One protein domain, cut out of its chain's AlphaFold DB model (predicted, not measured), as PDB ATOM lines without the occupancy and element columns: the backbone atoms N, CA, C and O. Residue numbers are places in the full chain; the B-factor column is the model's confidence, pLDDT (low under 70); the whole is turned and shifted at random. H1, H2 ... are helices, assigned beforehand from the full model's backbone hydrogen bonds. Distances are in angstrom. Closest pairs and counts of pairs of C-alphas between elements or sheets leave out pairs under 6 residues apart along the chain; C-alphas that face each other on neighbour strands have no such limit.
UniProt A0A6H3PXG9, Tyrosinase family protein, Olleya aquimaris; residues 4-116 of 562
ATOM      1  N   ALA A   4      21.136  -7.012  37.545       84.62
ATOM      2  CA  ALA A   4      20.322  -7.711  38.539       84.62
ATOM      3  C   ALA A   4      20.680  -9.204  38.641       84.62
ATOM      4  O   ALA A   4      20.749  -9.742  39.744       84.62
ATOM      5  N   GLU A   5      20.958  -9.863  37.511       87.62
ATOM      6  CA  GLU A   5      21.404 -11.262  37.489       87.62
ATOM      7  C   GLU A   5      22.789 -11.421  38.126       87.62
ATOM      8  O   GLU A   5      22.985 -12.328  38.930       87.62
ATOM      9  N   LEU A   6      23.724 -10.511  37.833       87.75
ATOM     10  CA  LEU A   6      25.090 -10.520  38.383       87.75
ATOM     11  C   LEU A   6      25.120 -10.249  39.898       87.75
ATOM     12  O   LEU A   6      25.862 -10.891  40.644       87.75
ATOM     13  N   ASN A   7      24.250  -9.358  40.382       83.75
ATOM     14  CA  ASN A   7      24.094  -9.091  41.814       83.75
ATOM     15  C   ASN A   7      23.341 -10.205  42.556       83.75
ATOM     16  O   ASN A   7      23.417 -10.277  43.781       83.75
ATOM     17  N   SER A   8      22.649 -11.106  41.852       83.94
ATOM     18  CA  SER A   8      21.832 -12.142  42.483       83.94
ATOM     19  C   SER A   8      22.653 -13.005  43.453       83.94
ATOM     20  O   SER A   8      23.769 -13.426  43.126       83.94
ATOM     21  N   PRO A   9      22.118 -13.325  44.643       76.69
ATOM     22  CA  PRO A   9      22.737 -14.302  45.533       76.69
ATOM     23  C   PRO A   9      22.600 -15.743  45.023       76.69
ATOM     24  O   PRO A   9      23.347 -16.621  45.447       76.69
ATOM     25  N   ASN A  10      21.677 -15.972  44.085       83.00
ATOM     26  CA  ASN A  10      21.447 -17.246  43.406       83.00
ATOM     27  C   ASN A  10      22.052 -17.229  41.993       83.00
ATOM     28  O   ASN A  10      21.443 -17.728  41.058       83.00
ATOM     29  N   PHE A  11      23.197 -16.579  41.805       85.06
ATOM     30  CA  PHE A  11      23.893 -16.508  40.521       85.06
ATOM     31  C   PHE A  11      24.294 -17.913  40.030       85.06
ATOM     32  O   PHE A  11      25.073 -18.573  40.698       85.06
ATOM     33  N   THR A  12      23.759 -18.403  38.912       85.25
ATOM     34  CA  THR A  12      23.887 -19.828  38.524       85.25
ATOM     35  C   THR A  12      24.787 -20.083  37.309       85.25
ATOM     36  O   THR A  12      24.551 -21.032  36.561       85.25
ATOM     37  N   SER A  13      25.731 -19.191  36.999       88.38
ATOM     38  CA  SER A  13      26.534 -19.304  35.777       88.38
ATOM     39  C   SER A  13      27.984 -18.948  36.032       88.38
ATOM     40  O   SER A  13      28.303 -17.808  36.318       88.38
ATOM     41  N   ILE A  14      28.887 -19.908  35.887       90.69
ATOM     42  CA  ILE A  14      30.313 -19.606  35.893       90.69
ATOM     43  C   ILE A  14      30.671 -18.822  34.626       90.69
ATOM     44  O   ILE A  14      30.480 -19.313  33.513       90.69
ATOM     45  N   ILE A  15      31.235 -17.627  34.797       94.56
ATOM     46  CA  ILE A  15      31.800 -16.848  33.697       94.56
ATOM     47  C   ILE A  15      33.271 -17.237  33.561       94.56
ATOM     48  O   ILE A  15      34.064 -17.017  34.479       94.56
ATOM     49  N   ALA A  16      33.635 -17.831  32.424       93.50
ATOM     50  CA  ALA A  16      35.000 -18.286  32.156       93.50
ATOM     51  C   ALA A  16      35.982 -17.118  31.982       93.50
ATOM     52  O   ALA A  16      37.099 -17.179  32.481       93.50
ATOM     53  N   GLU A  17      35.553 -16.041  31.323       95.56
ATOM     54  CA  GLU A  17      36.393 -14.894  30.964       95.56
ATOM     55  C   GLU A  17      35.762 -13.548  31.390       95.56
ATOM     56  O   GLU A  17      35.446 -12.715  30.543       95.56
ATOM     57  N   PRO A  18      35.514 -13.329  32.694       96.38
ATOM     58  CA  PRO A  18      34.854 -12.115  33.159       96.38
ATOM     59  C   PRO A  18      35.772 -10.896  33.064       96.38
ATOM     60  O   PRO A  18      36.990 -11.013  33.227       96.38
ATOM     61  N   VAL A  19      35.175  -9.716  32.883       97.69
ATOM     62  CA  VAL A  19      35.865  -8.417  32.909       97.69
ATOM     63  C   VAL A  19      35.188  -7.458  33.891       97.69
ATOM     64  O   VAL A  19      34.029  -7.638  34.278       97.69
ATOM     65  N   TRP A  20      35.918  -6.429  34.329       97.31
ATOM     66  CA  TRP A  20      35.405  -5.475  35.318       97.31
ATOM     67  C   TRP A  20      34.134  -4.758  34.861       97.31
ATOM     68  O   TRP A  20      33.118  -4.851  35.547       97.31
ATOM     69  N   ASP A  21      34.193  -4.099  33.699       95.88
ATOM     70  CA  ASP A  21      33.149  -3.198  33.186       95.88
ATOM     71  C   ASP A  21      31.838  -3.929  32.795       95.88
ATOM     72  O   ASP A  21      30.841  -3.288  32.457       95.88
ATOM     73  N   GLN A  22      31.827  -5.269  32.784       95.12
ATOM     74  CA  GLN A  22      30.667  -6.074  32.373       95.12
ATOM     75  C   GLN A  22      30.120  -6.948  33.502       95.12
ATOM     76  O   GLN A  22      28.898  -7.051  33.642       95.12
ATOM     77  N   GLU A  23      30.985  -7.568  34.315       95.69
ATOM     78  CA  GLU A  23      30.548  -8.526  35.332       95.69
ATOM     79  C   GLU A  23      31.009  -8.187  36.747       95.69
ATOM     80  O   GLU A  23      30.177  -8.141  37.656       95.69
ATOM     81  N   ILE A  24      32.306  -7.949  36.957       95.06
ATOM     82  CA  ILE A  24      32.881  -7.953  38.313       95.06
ATOM     83  C   ILE A  24      32.436  -6.755  39.148       95.06
ATOM     84  O   ILE A  24      32.158  -6.925  40.337       95.06
ATOM     85  N   GLU A  25      32.290  -5.567  38.554       92.88
ATOM     86  CA  GLU A  25      31.814  -4.392  39.298       92.88
ATOM     87  C   GLU A  25      30.398  -4.587  39.869       92.88
ATOM     88  O   GLU A  25      30.008  -3.943  40.842       92.88
ATOM     89  N   TYR A  26      29.631  -5.518  39.292       91.19
ATOM     90  CA  TYR A  26      28.273  -5.861  39.701       91.19
ATOM     91  C   TYR A  26      28.201  -7.079  40.625       91.19
ATOM     92  O   TYR A  26      27.101  -7.547  40.918       91.19
ATOM     93  N   PHE A  27      29.332  -7.626  41.072       90.25
ATOM     94  CA  PHE A  27      29.341  -8.687  42.083       90.25
ATOM     95  C   PHE A  27      29.202  -8.147  43.506       90.25
ATOM     96  O   PHE A  27      28.747  -8.887  44.382       90.25
ATOM     97  N   PHE A  28      29.580  -6.884  43.712       86.56
ATOM     98  CA  PHE A  28      29.465  -6.166  44.974       86.56
ATOM     99  C   PHE A  28      28.183  -5.336  44.975       86.56
ATOM    100  O   PHE A  28      27.992  -4.471  44.115       86.56
ATOM    101  N   ASP A  29      27.308  -5.580  45.947       81.94
ATOM    102  CA  ASP A  29      26.086  -4.796  46.088       81.94
ATOM    103  C   ASP A  29      26.307  -3.527  46.942       81.94
ATOM    104  O   ASP A  29      27.396  -3.229  47.440       81.94
ATOM    105  N   GLU A  30      25.254  -2.722  47.096       80.19
ATOM    106  CA  GLU A  30      25.319  -1.495  47.895       80.19
ATOM    107  C   GLU A  30      25.574  -1.774  49.388       80.19
ATOM    108  O   GLU A  30      26.202  -0.963  50.073       80.19
ATOM    109  N   GLN A  31      25.135  -2.928  49.902       78.75
ATOM    110  CA  GLN A  31      25.416  -3.336  51.274       78.75
ATOM    111  C   GLN A  31      26.905  -3.653  51.448       78.75
ATOM    112  O   GLN A  31      27.498  -3.219  52.436       78.75
ATOM    113  N   ASP A  32      27.509  -4.362  50.498       80.25
ATOM    114  CA  ASP A  32      28.932  -4.693  50.503       80.25
ATOM    115  C   ASP A  32      29.781  -3.421  50.513       80.25
ATOM    116  O   ASP A  32      30.660  -3.267  51.365       80.25
ATOM    117  N   TYR A  33      29.452  -2.471  49.632       78.00
ATOM    118  CA  TYR A  33      30.087  -1.154  49.584       78.00
ATOM    119  C   TYR A  33      29.980  -0.424  50.930       78.00
ATOM    120  O   TYR A  33      30.993  -0.023  51.503       78.00
ATOM    121  N   ASN A  34      28.772  -0.312  51.490       75.44
ATOM    122  CA  ASN A  34      28.551   0.387  52.757       75.44
ATOM    123  C   ASN A  34      29.281  -0.287  53.932       75.44
ATOM    124  O   ASN A  34      29.804   0.394  54.811       75.44
ATOM    125  N   CYS A  35      29.362  -1.621  53.951       72.00
ATOM    126  CA  CYS A  35      30.094  -2.366  54.976       72.00
ATOM    127  C   CYS A  35      31.614  -2.163  54.907       72.00
ATOM    128  O   CYS A  35      32.280  -2.266  55.940       72.00
ATOM    129  N   MET A  36      32.160  -1.907  53.717       73.00
ATOM    130  CA  MET A  36      33.599  -1.721  53.505       73.00
ATOM    131  C   MET A  36      34.043  -0.254  53.536       73.00
ATOM    132  O   MET A  36      35.227  -0.015  53.757       73.00
ATOM    133  N   MET A  37      33.110   0.694  53.378       60.53
ATOM    134  CA  MET A  37      33.357   2.145  53.387       60.53
ATOM    135  C   MET A  37      32.940   2.865  54.687       60.53
ATOM    136  O   MET A  37      33.271   4.034  54.854       60.53
ATOM    137  N   HIS A  38      32.245   2.202  55.627       51.72
ATOM    138  CA  HIS A  38      31.779   2.809  56.890       51.72
ATOM    139  C   HIS A  38      32.244   2.070  58.160       51.72
ATOM    140  O   HIS A  38      31.429   1.664  58.989       51.72
ATOM    141  N   ALA A  39      33.557   1.922  58.361       44.84
ATOM    142  CA  ALA A  39      34.113   1.524  59.664       44.84
ATOM    143  C   ALA A  39      34.477   2.716  60.573       44.84
ATOM    144  O   ALA A  39      35.288   2.565  61.483       44.84
ATOM    145  N   ASP A  40      33.845   3.875  60.373       38.25
ATOM    146  CA  ASP A  40      34.041   5.058  61.212       38.25
ATOM    147  C   ASP A  40      32.977   5.132  62.313       38.25
ATOM    148  O   ASP A  40      31.947   5.795  62.198       38.25
ATOM    149  N   GLY A  41      33.259   4.444  63.416       37.88
ATOM    150  CA  GLY A  41      32.791   4.848  64.737       37.88
ATOM    151  C   GLY A  41      33.995   5.316  65.545       37.88
ATOM    152  O   GLY A  41      34.660   4.475  66.127       37.88
ATOM    153  N   GLU A  42      34.295   6.621  65.515       43.41
ATOM    154  CA  GLU A  42      35.231   7.402  66.366       43.41
ATOM    155  C   GLU A  42      36.638   6.840  66.704       43.41
ATOM    156  O   GLU A  42      37.423   7.507  67.376       43.41
ATOM    157  N   GLN A  43      37.034   5.678  66.191       43.41
ATOM    158  CA  GLN A  43      38.377   5.118  66.303       43.41
ATOM    159  C   GLN A  43      38.893   4.811  64.897       43.41
ATOM    160  O   GLN A  43      38.429   3.888  64.237       43.41
ATOM    161  N   GLN A  44      39.850   5.622  64.441       42.28
ATOM    162  CA  GLN A  44      40.471   5.624  63.109       42.28
ATOM    163  C   GLN A  44      41.249   4.334  62.762       42.28
ATOM    164  O   GLN A  44      42.453   4.396  62.507       42.28
ATOM    165  N   GLN A  45      40.628   3.151  62.744       45.38
ATOM    166  CA  GLN A  45      41.309   1.923  62.314       45.38
ATOM    167  C   GLN A  45      40.446   1.019  61.409       45.38
ATOM    168  O   GLN A  45      39.899  -0.002  61.817       45.38
ATOM    169  N   SER A  46      40.521   1.319  60.106       49.78
ATOM    170  CA  SER A  46      40.815   0.352  59.025       49.78
ATOM    171  C   SER A  46      39.712  -0.559  58.449       49.78
ATOM    172  O   SER A  46      39.881  -1.776  58.388       49.78
ATOM    173  N   ARG A  47      38.642  -0.003  57.867       55.91
ATOM    174  CA  ARG A  47      38.030  -0.626  56.667       55.91
ATOM    175  C   ARG A  47      37.708   0.471  55.661       55.91
ATOM    176  O   ARG A  47      36.790   1.249  55.883       55.91
ATOM    177  N   THR A  48      38.541   0.561  54.631       63.44
ATOM    178  CA  THR A  48      38.529   1.621  53.616       63.44
ATOM    179  C   THR A  48      38.911   1.008  52.267       63.44
ATOM    180  O   THR A  48      39.928   1.382  51.694       63.44
ATOM    181  N   ILE A  49      38.197  -0.034  51.830       76.81
ATOM    182  CA  ILE A  49      38.331  -0.515  50.446       76.81
ATOM    183  C   ILE A  49      37.123   0.018  49.688       76.81
ATOM    184  O   ILE A  49      35.992  -0.377  49.988       76.81
ATOM    185  N   ASP A  50      37.364   0.877  48.705       85.25
ATOM    186  CA  ASP A  50      36.345   1.303  47.760       85.25
ATOM    187  C   ASP A  50      36.070   0.174  46.759       85.25
ATOM    188  O   ASP A  50      36.738   0.024  45.735       85.25
ATOM    189  N   LEU A  51      35.037  -0.620  47.048       87.44
ATOM    190  CA  LEU A  51      34.596  -1.718  46.183       87.44
ATOM    191  C   LEU A  51      34.040  -1.258  44.822       87.44
ATOM    192  O   LEU A  51      33.780  -2.104  43.972       87.44
ATOM    193  N   LYS A  52      33.857   0.051  44.592       89.06
ATOM    194  CA  LYS A  52      33.501   0.609  43.274       89.06
ATOM    195  C   LYS A  52      34.731   1.005  42.455       89.06
ATOM    196  O   LYS A  52      34.608   1.264  41.260       89.06
ATOM    197  N   SER A  53      35.909   1.061  43.069       91.00
ATOM    198  CA  SER A  53      37.154   1.420  42.398       91.00
ATOM    199  C   SER A  53      37.805   0.188  41.777       91.00
ATOM    200  O   SER A  53      38.345  -0.666  42.482       91.00
ATOM    201  N   TYR A  54      37.843   0.134  40.441       93.00
ATOM    202  CA  TYR A  54      38.615  -0.885  39.715       93.00
ATOM    203  C   TYR A  54      40.059  -0.967  40.223       93.00
ATOM    204  O   TYR A  54      40.601  -2.054  40.397       93.00
ATOM    205  N   THR A  55      40.696   0.179  40.473       89.06
ATOM    206  CA  THR A  55      42.096   0.232  40.901       89.06
ATOM    207  C   THR A  55      42.295  -0.359  42.294       89.06
ATOM    208  O   THR A  55      43.285  -1.053  42.504       89.06
ATOM    209  N   GLU A  56      41.376  -0.129  43.235       86.94
ATOM    210  CA  GLU A  56      41.492  -0.714  44.577       86.94
ATOM    211  C   GLU A  56      41.135  -2.201  44.580       86.94
ATOM    212  O   GLU A  56      41.864  -3.006  45.162       86.94
ATOM    213  N   VAL A  57      40.057  -2.586  43.887       90.62
ATOM    214  CA  VAL A  57      39.622  -3.987  43.831       90.62
ATOM    215  C   VAL A  57      40.615  -4.855  43.067       90.62
ATOM    216  O   VAL A  57      40.901  -5.956  43.525       90.62
ATOM    217  N   SER A  58      41.186  -4.380  41.955       90.06
ATOM    218  CA  SER A  58      42.219  -5.137  41.233       90.06
ATOM    219  C   SER A  58      43.528  -5.242  42.026       90.06
ATOM    220  O   SER A  58      44.148  -6.301  42.024       90.06
ATOM    221  N   ALA A  59      43.921  -4.205  42.776       85.19
ATOM    222  CA  ALA A  59      45.119  -4.243  43.624       85.19
ATOM    223  C   ALA A  59      44.980  -5.174  44.844       85.19
ATOM    224  O   ALA A  59      45.976  -5.694  45.344       85.19
ATOM    225  N   LEU A  60      43.755  -5.383  45.334       88.81
ATOM    226  CA  LEU A  60      43.443  -6.231  46.489       88.81
ATOM    227  C   LEU A  60      42.703  -7.516  46.097       88.81
ATOM    228  O   LEU A  60      42.162  -8.198  46.968       88.81
ATOM    229  N   SER A  61      42.667  -7.861  44.813       90.56
ATOM    230  CA  SER A  61      41.813  -8.914  44.256       90.56
ATOM    231  C   SER A  61      42.074 -10.280  44.896       90.56
ATOM    232  O   SER A  61      41.131 -10.937  45.330       90.56
ATOM    233  N   ALA A  62      43.336 -10.677  45.070       88.75
ATOM    234  CA  ALA A  62      43.702 -11.925  45.741       88.75
ATOM    235  C   ALA A  62      43.281 -11.944  47.222       88.75
ATOM    236  O   ALA A  62      42.765 -12.945  47.722       88.75
ATOM    237  N   LYS A  63      43.424 -10.809  47.922       87.50
ATOM    238  CA  LYS A  63      42.968 -10.646  49.308       87.50
ATOM    239  C   LYS A  63      41.445 -10.732  49.399       87.50
ATOM    240  O   LYS A  63      40.926 -11.451  50.250       87.50
ATOM    241  N   ILE A  64      40.724 -10.051  48.511       88.75
ATOM    242  CA  ILE A  64      39.261 -10.120  48.417       88.75
ATOM    243  C   ILE A  64      38.825 -11.560  48.139       88.75
ATOM    244  O   ILE A  64      37.983 -12.080  48.870       88.75
ATOM    245  N   TYR A  65      39.439 -12.229  47.158       88.12
ATOM    246  CA  TYR A  65      39.165 -13.628  46.838       88.12
ATOM    247  C   TYR A  65      39.342 -14.525  48.063       88.12
ATOM    248  O   TYR A  65      38.417 -15.260  48.388       88.12
ATOM    249  N   TYR A  66      40.450 -14.400  48.801       84.31
ATOM    250  CA  TYR A  66      40.675 -15.135  50.049       84.31
ATOM    251  C   TYR A  66      39.524 -14.937  51.051       84.31
ATOM    252  O   TYR A  66      38.928 -15.905  51.528       84.31
ATOM    253  N   TYR A  67      39.145 -13.689  51.345       82.44
ATOM    254  CA  TYR A  67      38.078 -13.420  52.314       82.44
ATOM    255  C   TYR A  67      36.699 -13.893  51.834       82.44
ATOM    256  O   TYR A  67      35.886 -14.330  52.651       82.44
ATOM    257  N   VAL A  68      36.411 -13.829  50.534       82.00
ATOM    258  CA  VAL A  68      35.154 -14.340  49.966       82.00
ATOM    259  C   VAL A  68      35.140 -15.870  49.943       82.00
ATOM    260  O   VAL A  68      34.125 -16.475  50.298       82.00
ATOM    261  N   TYR A  69      36.254 -16.502  49.569       79.69
ATOM    262  CA  TYR A  69      36.426 -17.954  49.527       79.69
ATOM    263  C   TYR A  69      36.120 -18.563  50.897       79.69
ATOM    264  O   TYR A  69      35.216 -19.390  51.026       79.69
ATOM    265  N   TYR A  70      36.751 -18.026  51.944       73.31
ATOM    266  CA  TYR A  70      36.530 -18.428  53.336       73.31
ATOM    267  C   TYR A  70      35.260 -17.832  53.972       73.31
ATOM    268  O   TYR A  70      35.030 -17.957  55.172       73.31
ATOM    269  N   LYS A  71      34.385 -17.201  53.177       75.06
ATOM    270  CA  LYS A  71      33.088 -16.638  53.600       75.06
ATOM    271  C   LYS A  71      33.182 -15.582  54.710       75.06
ATOM    272  O   LYS A  71      32.162 -15.240  55.315       75.06
ATOM    273  N   PHE A  72      34.350 -14.993  54.940       72.31
ATOM    274  CA  PHE A  72      34.510 -13.804  55.777       72.31
ATOM    275  C   PHE A  72      33.875 -12.577  55.119       72.31
ATOM    276  O   PHE A  72      33.263 -11.751  55.797       72.31
ATOM    277  N   MET A  73      33.924 -12.517  53.788       73.81
ATOM    278  CA  MET A  73      33.249 -11.516  52.975       73.81
ATOM    279  C   MET A  73      32.184 -12.140  52.055       73.81
ATOM    280  O   MET A  73      32.284 -13.310  51.682       73.81
ATOM    281  N   PRO A  74      31.135 -11.375  51.719       70.12
ATOM    282  CA  PRO A  74      30.806 -10.070  52.296       70.12
ATOM    283  C   PRO A  74      30.268 -10.170  53.731       70.12
ATOM    284  O   PRO A  74      29.761 -11.214  54.134       70.12
ATOM    285  N   MET A  75      30.394  -9.116  54.543       60.16
ATOM    286  CA  MET A  75      29.983  -9.145  55.964       60.16
ATOM    287  C   MET A  75      28.458  -9.160  56.180       60.16
ATOM    288  O   MET A  75      27.998  -9.411  57.298       60.16
ATOM    289  N   GLY A  76      27.678  -8.909  55.121       62.38
ATOM    290  CA  GLY A  76      26.218  -8.967  55.114       62.38
ATOM    291  C   GLY A  76      25.636 -10.367  55.362       62.38
ATOM    292  O   GLY A  76      26.338 -11.337  55.658       62.38
ATOM    293  N   LYS A  77      24.302 -10.485  55.279       62.59
ATOM    294  CA  LYS A  77      23.607 -11.770  55.509       62.59
ATOM    295  C   LYS A  77      23.829 -12.773  54.377       62.59
ATOM    296  O   LYS A  77      23.781 -13.972  54.640       62.59
ATOM    297  N   THR A  78      24.082 -12.299  53.161       74.62
ATOM    298  CA  THR A  78      24.136 -13.152  51.976       74.62
ATOM    299  C   THR A  78      25.565 -13.264  51.474       74.62
ATOM    300  O   THR A  78      26.207 -12.268  51.161       74.62
ATOM    301  N   LYS A  79      26.089 -14.489  51.444       80.31
ATOM    302  CA  LYS A  79      27.442 -14.775  50.957       80.31
ATOM    303  C   LYS A  79      27.402 -15.064  49.463       80.31
ATOM    304  O   LYS A  79      26.394 -15.558  48.965       80.31
ATOM    305  N   TRP A  80      28.517 -14.830  48.774       84.06
ATOM    306  CA  TRP A  80      28.662 -15.292  47.397       84.06
ATOM    307  C   TRP A  80      28.527 -16.814  47.350       84.06
ATOM    308  O   TRP A  80      29.090 -17.533  48.187       84.06
ATOM    309  N   ASN A  81      27.770 -17.302  46.375       84.44
ATOM    310  CA  ASN A  81      27.738 -18.720  46.057       84.44
ATOM    311  C   ASN A  81      29.008 -19.128  45.283       84.44
ATOM    312  O   ASN A  81      29.893 -18.304  45.037       84.44
ATOM    313  N   ASN A  82      29.126 -20.417  44.963       84.00
ATOM    314  CA  ASN A  82      30.339 -20.957  44.348       84.00
ATOM    315  C   ASN A  82      30.557 -20.410  42.933       84.00
ATOM    316  O   ASN A  82      31.677 -20.037  42.608       84.00
ATOM    317  N   ASP A  83      29.498 -20.259  42.141       88.12
ATOM    318  CA  ASP A  83      29.596 -19.781  40.758       88.12
ATOM    319  C   ASP A  83      30.128 -18.339  40.689       88.12
ATOM    320  O   ASP A  83      30.992 -18.026  39.866       88.12
ATOM    321  N   LYS A  84      29.667 -17.462  41.594       89.50
ATOM    322  CA  LYS A  84      30.137 -16.070  41.678       89.50
ATOM    323  C   LYS A  84      31.589 -16.005  42.155       89.50
ATOM    324  O   LYS A  84      32.411 -15.328  41.544       89.50
ATOM    325  N   LEU A  85      31.915 -16.755  43.212       88.12
ATOM    326  CA  LEU A  85      33.285 -16.898  43.723       88.12
ATOM    327  C   LEU A  85      34.250 -17.355  42.621       88.12
ATOM    328  O   LEU A  85      35.342 -16.813  42.479       88.12
ATOM    329  N   PHE A  86      33.829 -18.333  41.831       87.31
ATOM    330  CA  PHE A  86      34.645 -18.930  40.790       87.31
ATOM    331  C   PHE A  86      34.803 -18.024  39.564       87.31
ATOM    332  O   PHE A  86      35.892 -17.916  39.010       87.31
ATOM    333  N   SER A  87      33.759 -17.277  39.207       92.75
ATOM    334  CA  SER A  87      33.860 -16.224  38.190       92.75
ATOM    335  C   SER A  87      34.855 -15.136  38.620       92.75
ATOM    336  O   SER A  87      35.696 -14.710  37.835       92.75
ATOM    337  N   PHE A  88      34.850 -14.738  39.896       93.00
ATOM    338  CA  PHE A  88      35.841 -13.791  40.416       93.00
ATOM    339  C   PHE A  88      37.264 -14.366  40.411       93.00
ATOM    340  O   PHE A  88      38.210 -13.656  40.075       93.00
ATOM    341  N   ARG A  89      37.427 -15.661  40.718       90.12
ATOM    342  CA  ARG A  89      38.710 -16.364  40.562       90.12
ATOM    343  C   ARG A  89      39.197 -16.306  39.115       90.12
ATOM    344  O   ARG A  89      40.367 -16.028  38.897       90.12
ATOM    345  N   ASN A  90      38.317 -16.532  38.140       92.31
ATOM    346  CA  ASN A  90      38.682 -16.467  36.727       92.31
ATOM    347  C   ASN A  90      39.156 -15.061  36.327       92.31
ATOM    348  O   ASN A  90      40.181 -14.931  35.660       92.31
ATOM    349  N   TRP A  91      38.470 -14.009  36.788       95.25
ATOM    350  CA  TRP A  91      38.914 -12.622  36.589       95.25
ATOM    351  C   TRP A  91      40.307 -12.379  37.178       95.25
ATOM    352  O   TRP A  91      41.196 -11.867  36.496       95.25
ATOM    353  N   LEU A  92      40.510 -12.813  38.426       92.44
ATOM    354  CA  LEU A  92      41.787 -12.749  39.132       92.44
ATOM    355  C   LEU A  92      42.899 -13.451  38.340       92.44
ATOM    356  O   LEU A  92      43.935 -12.859  38.058       92.44
ATOM    357  N   THR A  93      42.684 -14.694  37.909       89.31
ATOM    358  CA  THR A  93      43.695 -15.478  37.181       89.31
ATOM    359  C   THR A  93      43.984 -14.953  35.775       89.31
ATOM    360  O   THR A  93      45.039 -15.260  35.224       89.31
ATOM    361  N   HIS A  94      43.092 -14.133  35.213       92.00
ATOM    362  CA  HIS A  94      43.288 -13.438  33.940       92.00
ATOM    363  C   HIS A  94      43.955 -12.061  34.069       92.00
ATOM    364  O   HIS A  94      43.950 -11.283  33.118       92.00
ATOM    365  N   GLY A  95      44.537 -11.732  35.226       90.81
ATOM    366  CA  GLY A  95      45.223 -10.450  35.403       90.81
ATOM    367  C   GLY A  95      44.292  -9.289  35.752       90.81
ATOM    368  O   GLY A  95      44.688  -8.141  35.578       90.81
ATOM    369  N   CYS A  96      43.072  -9.569  36.226       95.00
ATOM    370  CA  CYS A  96      42.051  -8.565  36.540       95.00
ATOM    371  C   CYS A  96      41.754  -7.594  35.372       95.00
ATOM    372  O   CYS A  96      41.851  -6.373  35.551       95.00
ATOM    373  N   PRO A  97      41.390  -8.088  34.172       96.94
ATOM    374  CA  PRO A  97      41.147  -7.233  33.012       96.94
ATOM    375  C   PRO A  97      39.998  -6.258  33.280       96.94
ATOM    376  O   PRO A  97      38.947  -6.647  33.812       96.94
ATOM    377  N   LYS A  98      40.175  -4.981  32.919       97.50
ATOM    378  CA  LYS A  98      39.106  -3.996  33.091       97.50
ATOM    379  C   LYS A  98      38.001  -4.210  32.053       97.50
ATOM    380  O   LYS A  98      36.817  -4.177  32.375       97.50
ATOM    381  N   ASN A  99      38.404  -4.500  30.822       97.88
ATOM    382  CA  ASN A  99      37.532  -4.713  29.672       97.88
ATOM    383  C   ASN A  99      38.053  -5.866  28.786       97.88
ATOM    384  O   ASN A  99      39.068  -6.495  29.084       97.88
ATOM    385  N   THR A 100      37.347  -6.161  27.691       97.44
ATOM    386  CA  THR A 100      37.690  -7.260  26.770       97.44
ATOM    387  C   THR A 100      39.037  -7.060  26.061       97.44
ATOM    388  O   THR A 100      39.726  -8.039  25.793       97.44
ATOM    389  N   GLU A 101      39.452  -5.822  25.785       97.69
ATOM    390  CA  GLU A 101      40.753  -5.539  25.156       97.69
ATOM    391  C   GLU A 101      41.917  -5.890  26.096       97.69
ATOM    392  O   GLU A 101      42.893  -6.523  25.677       97.69
ATOM    393  N   ASP A 102      41.786  -5.559  27.384       97.06
ATOM    394  CA  ASP A 102      42.765  -5.932  28.411       97.06
ATOM    395  C   ASP A 102      42.880  -7.456  28.552       97.06
ATOM    396  O   ASP A 102      43.986  -7.990  28.678       97.06
ATOM    397  N   LEU A 103      41.748  -8.168  28.498       96.56
ATOM    398  CA  LEU A 103      41.708  -9.629  28.556       96.56
ATOM    399  C   LEU A 103      42.439 -10.261  27.362       96.56
ATOM    400  O   LEU A 103      43.280 -11.140  27.549       96.56
ATOM    401  N   GLU A 104      42.158  -9.811  26.138       97.25
ATOM    402  CA  GLU A 104      42.825 -10.338  24.940       97.25
ATOM    403  C   GLU A 104      44.324 -10.007  24.931       97.25
ATOM    404  O   GLU A 104      45.155 -10.839  24.549       97.25
ATOM    405  N   THR A 105      44.699  -8.835  25.454       96.00
ATOM    406  CA  THR A 105      46.102  -8.469  25.683       96.00
ATOM    407  C   THR A 105      46.772  -9.426  26.671       96.00
ATOM    408  O   THR A 105      47.887  -9.894  26.419       96.00
ATOM    409  N   PHE A 106      46.113  -9.744  27.788       92.62
ATOM    410  CA  PHE A 106      46.623 -10.703  28.766       92.62
ATOM    411  C   PHE A 106      46.796 -12.096  28.150       92.62
ATOM    412  O   PHE A 106      47.878 -12.678  28.255       92.62
ATOM    413  N   LYS A 107      45.772 -12.610  27.460       92.31
ATOM    414  CA  LYS A 107      45.796 -13.932  26.812       92.31
ATOM    415  C   LYS A 107      46.913 -14.037  25.781       92.31
ATOM    416  O   LYS A 107      47.664 -15.010  25.797       92.31
ATOM    417  N   THR A 108      47.087 -13.009  24.952       94.75
ATOM    418  CA  THR A 108      48.175 -12.945  23.964       94.75
ATOM    419  C   THR A 108      49.548 -13.004  24.638       94.75
ATOM    420  O   THR A 108      50.417 -13.754  24.200       94.75
ATOM    421  N   LYS A 109      49.743 -12.267  25.742       90.38
ATOM    422  CA  LYS A 109      50.997 -12.311  26.514       90.38
ATOM    423  C   LYS A 109      51.255 -13.690  27.122       90.38
ATOM    424  O   LYS A 109      52.378 -14.175  27.049       90.38
ATOM    425  N   GLN A 110      50.236 -14.330  27.699       87.75
ATOM    426  CA  GLN A 110      50.378 -15.675  28.267       87.75
ATOM    427  C   GLN A 110      50.701 -16.719  27.192       87.75
ATOM    428  O   GLN A 110      51.603 -17.529  27.389       87.75
ATOM    429  N   ALA A 111      50.023 -16.671  26.043       89.12
ATOM    430  CA  ALA A 111      50.311 -17.557  24.917       89.12
ATOM    431  C   ALA A 111      51.755 -17.383  24.417       89.12
ATOM    432  O   ALA A 111      52.466 -18.370  24.248       89.12
ATOM    433  N   ALA A 112      52.220 -16.137  24.285       90.19
ATOM    434  CA  ALA A 112      53.595 -15.851  23.888       90.19
ATOM    435  C   ALA A 112      54.627 -16.428  24.876       90.19
ATOM    436  O   ALA A 112      55.603 -17.022  24.441       90.19
ATOM    437  N   ILE A 113      54.396 -16.319  26.193       87.56
ATOM    438  CA  ILE A 113      55.287 -16.886  27.228       87.56
ATOM    439  C   ILE A 113      55.355 -18.421  27.148       87.56
ATOM    440  O   ILE A 113      56.408 -19.011  27.391       87.56
ATOM    441  N   LEU A 114      54.239 -19.081  26.826       82.75
ATOM    442  CA  LEU A 114      54.179 -20.544  26.711       82.75
ATOM    443  C   LEU A 114      54.936 -21.074  25.485       82.75
ATOM    444  O   LEU A 114      55.461 -22.185  25.530       82.75
ATOM    445  N   GLU A 115      55.006 -20.285  24.413       86.12
ATOM    446  CA  GLU A 115      55.714 -20.628  23.172       86.12
ATOM    447  C   GLU A 115      57.146 -20.065  23.115       86.12
ATOM    448  O   GLU A 115      57.898 -20.365  22.184       86.12
ATOM    449  N   ASP A 116      57.551 -19.269  24.110       86.44
ATOM    450  CA  ASP A 116      58.867 -18.643  24.148       86.44
ATOM    451  C   ASP A 116      59.970 -19.678  24.409       86.44
ATOM    452  O   ASP A 116      60.249 -20.089  25.538       86.44
TER     453      ASP A 116
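This is residues 4 to 116 of the 562 residues of the protein "Tyrosinase family protein" of Olleya aquimaris (UniProt A0A6H3PXG9). A hairpin of two helices, H4 and H5, makes a small core, with the short helix H3 set crosswise near its open end and long stretches without a named element lying around it. H6 runs outward at one end of the length, where residues 111 to 116 stick out, and the loop of residues 38 to 53 reaches out at the other. The printed part has 113 residues with six named helices, H1 to H6 in chain order, and no named strand. The class is all helix, though under half of the residues, 55 of 113, are in named elements. The whole is compact, with a radius of gyration of the C-alphas of 15.1 A, yet elongated, with spans of 55 by 32 by 23 A.

Look first at H1, residues 4 to 7, and H2, residues 30 to 37; each touches no helix. H3, residues 54 to 59, is close to but not clearly touching H4, residues 61 to 69: they are about perpendicular at 81 degrees, and their closest C-alphas, Val 57 and Ile 64, are 7.7 A apart. H4 touches H5, residues 82 to 93, as a helical hairpin, at a shallow tilt of 19 degrees, opposite ways; their closest C-alphas, Ser 61 and Leu 92, are 6.4 A apart. H6, residues 100 to 115, is apart from H5. Every O i to N i+4 pair is within hydrogen-bond range in H2 to H6; H1 is too short for such a pair, and its one O i to N i+3 pair is not within range.

Find C-alpha 4 at (20.322, -7.711, 38.539), where H1 begins; it is 5.2 A long. H2 measures 10.4 A, H3 8.3 A, H4 11.8 A and H5 16.1 A. H6 runs 22.7 A, to C-alpha 115 at (55.714, -20.628, 23.172).

The farthest C-alphas, Glu 42 and Glu 115, are 55.4 A apart. The printed part has no cut; the links H1 to H2, H2 to H3 and H4 to H5 are long. Look for pLDDT under 70 at residues 37 to 48 and 75 to 77.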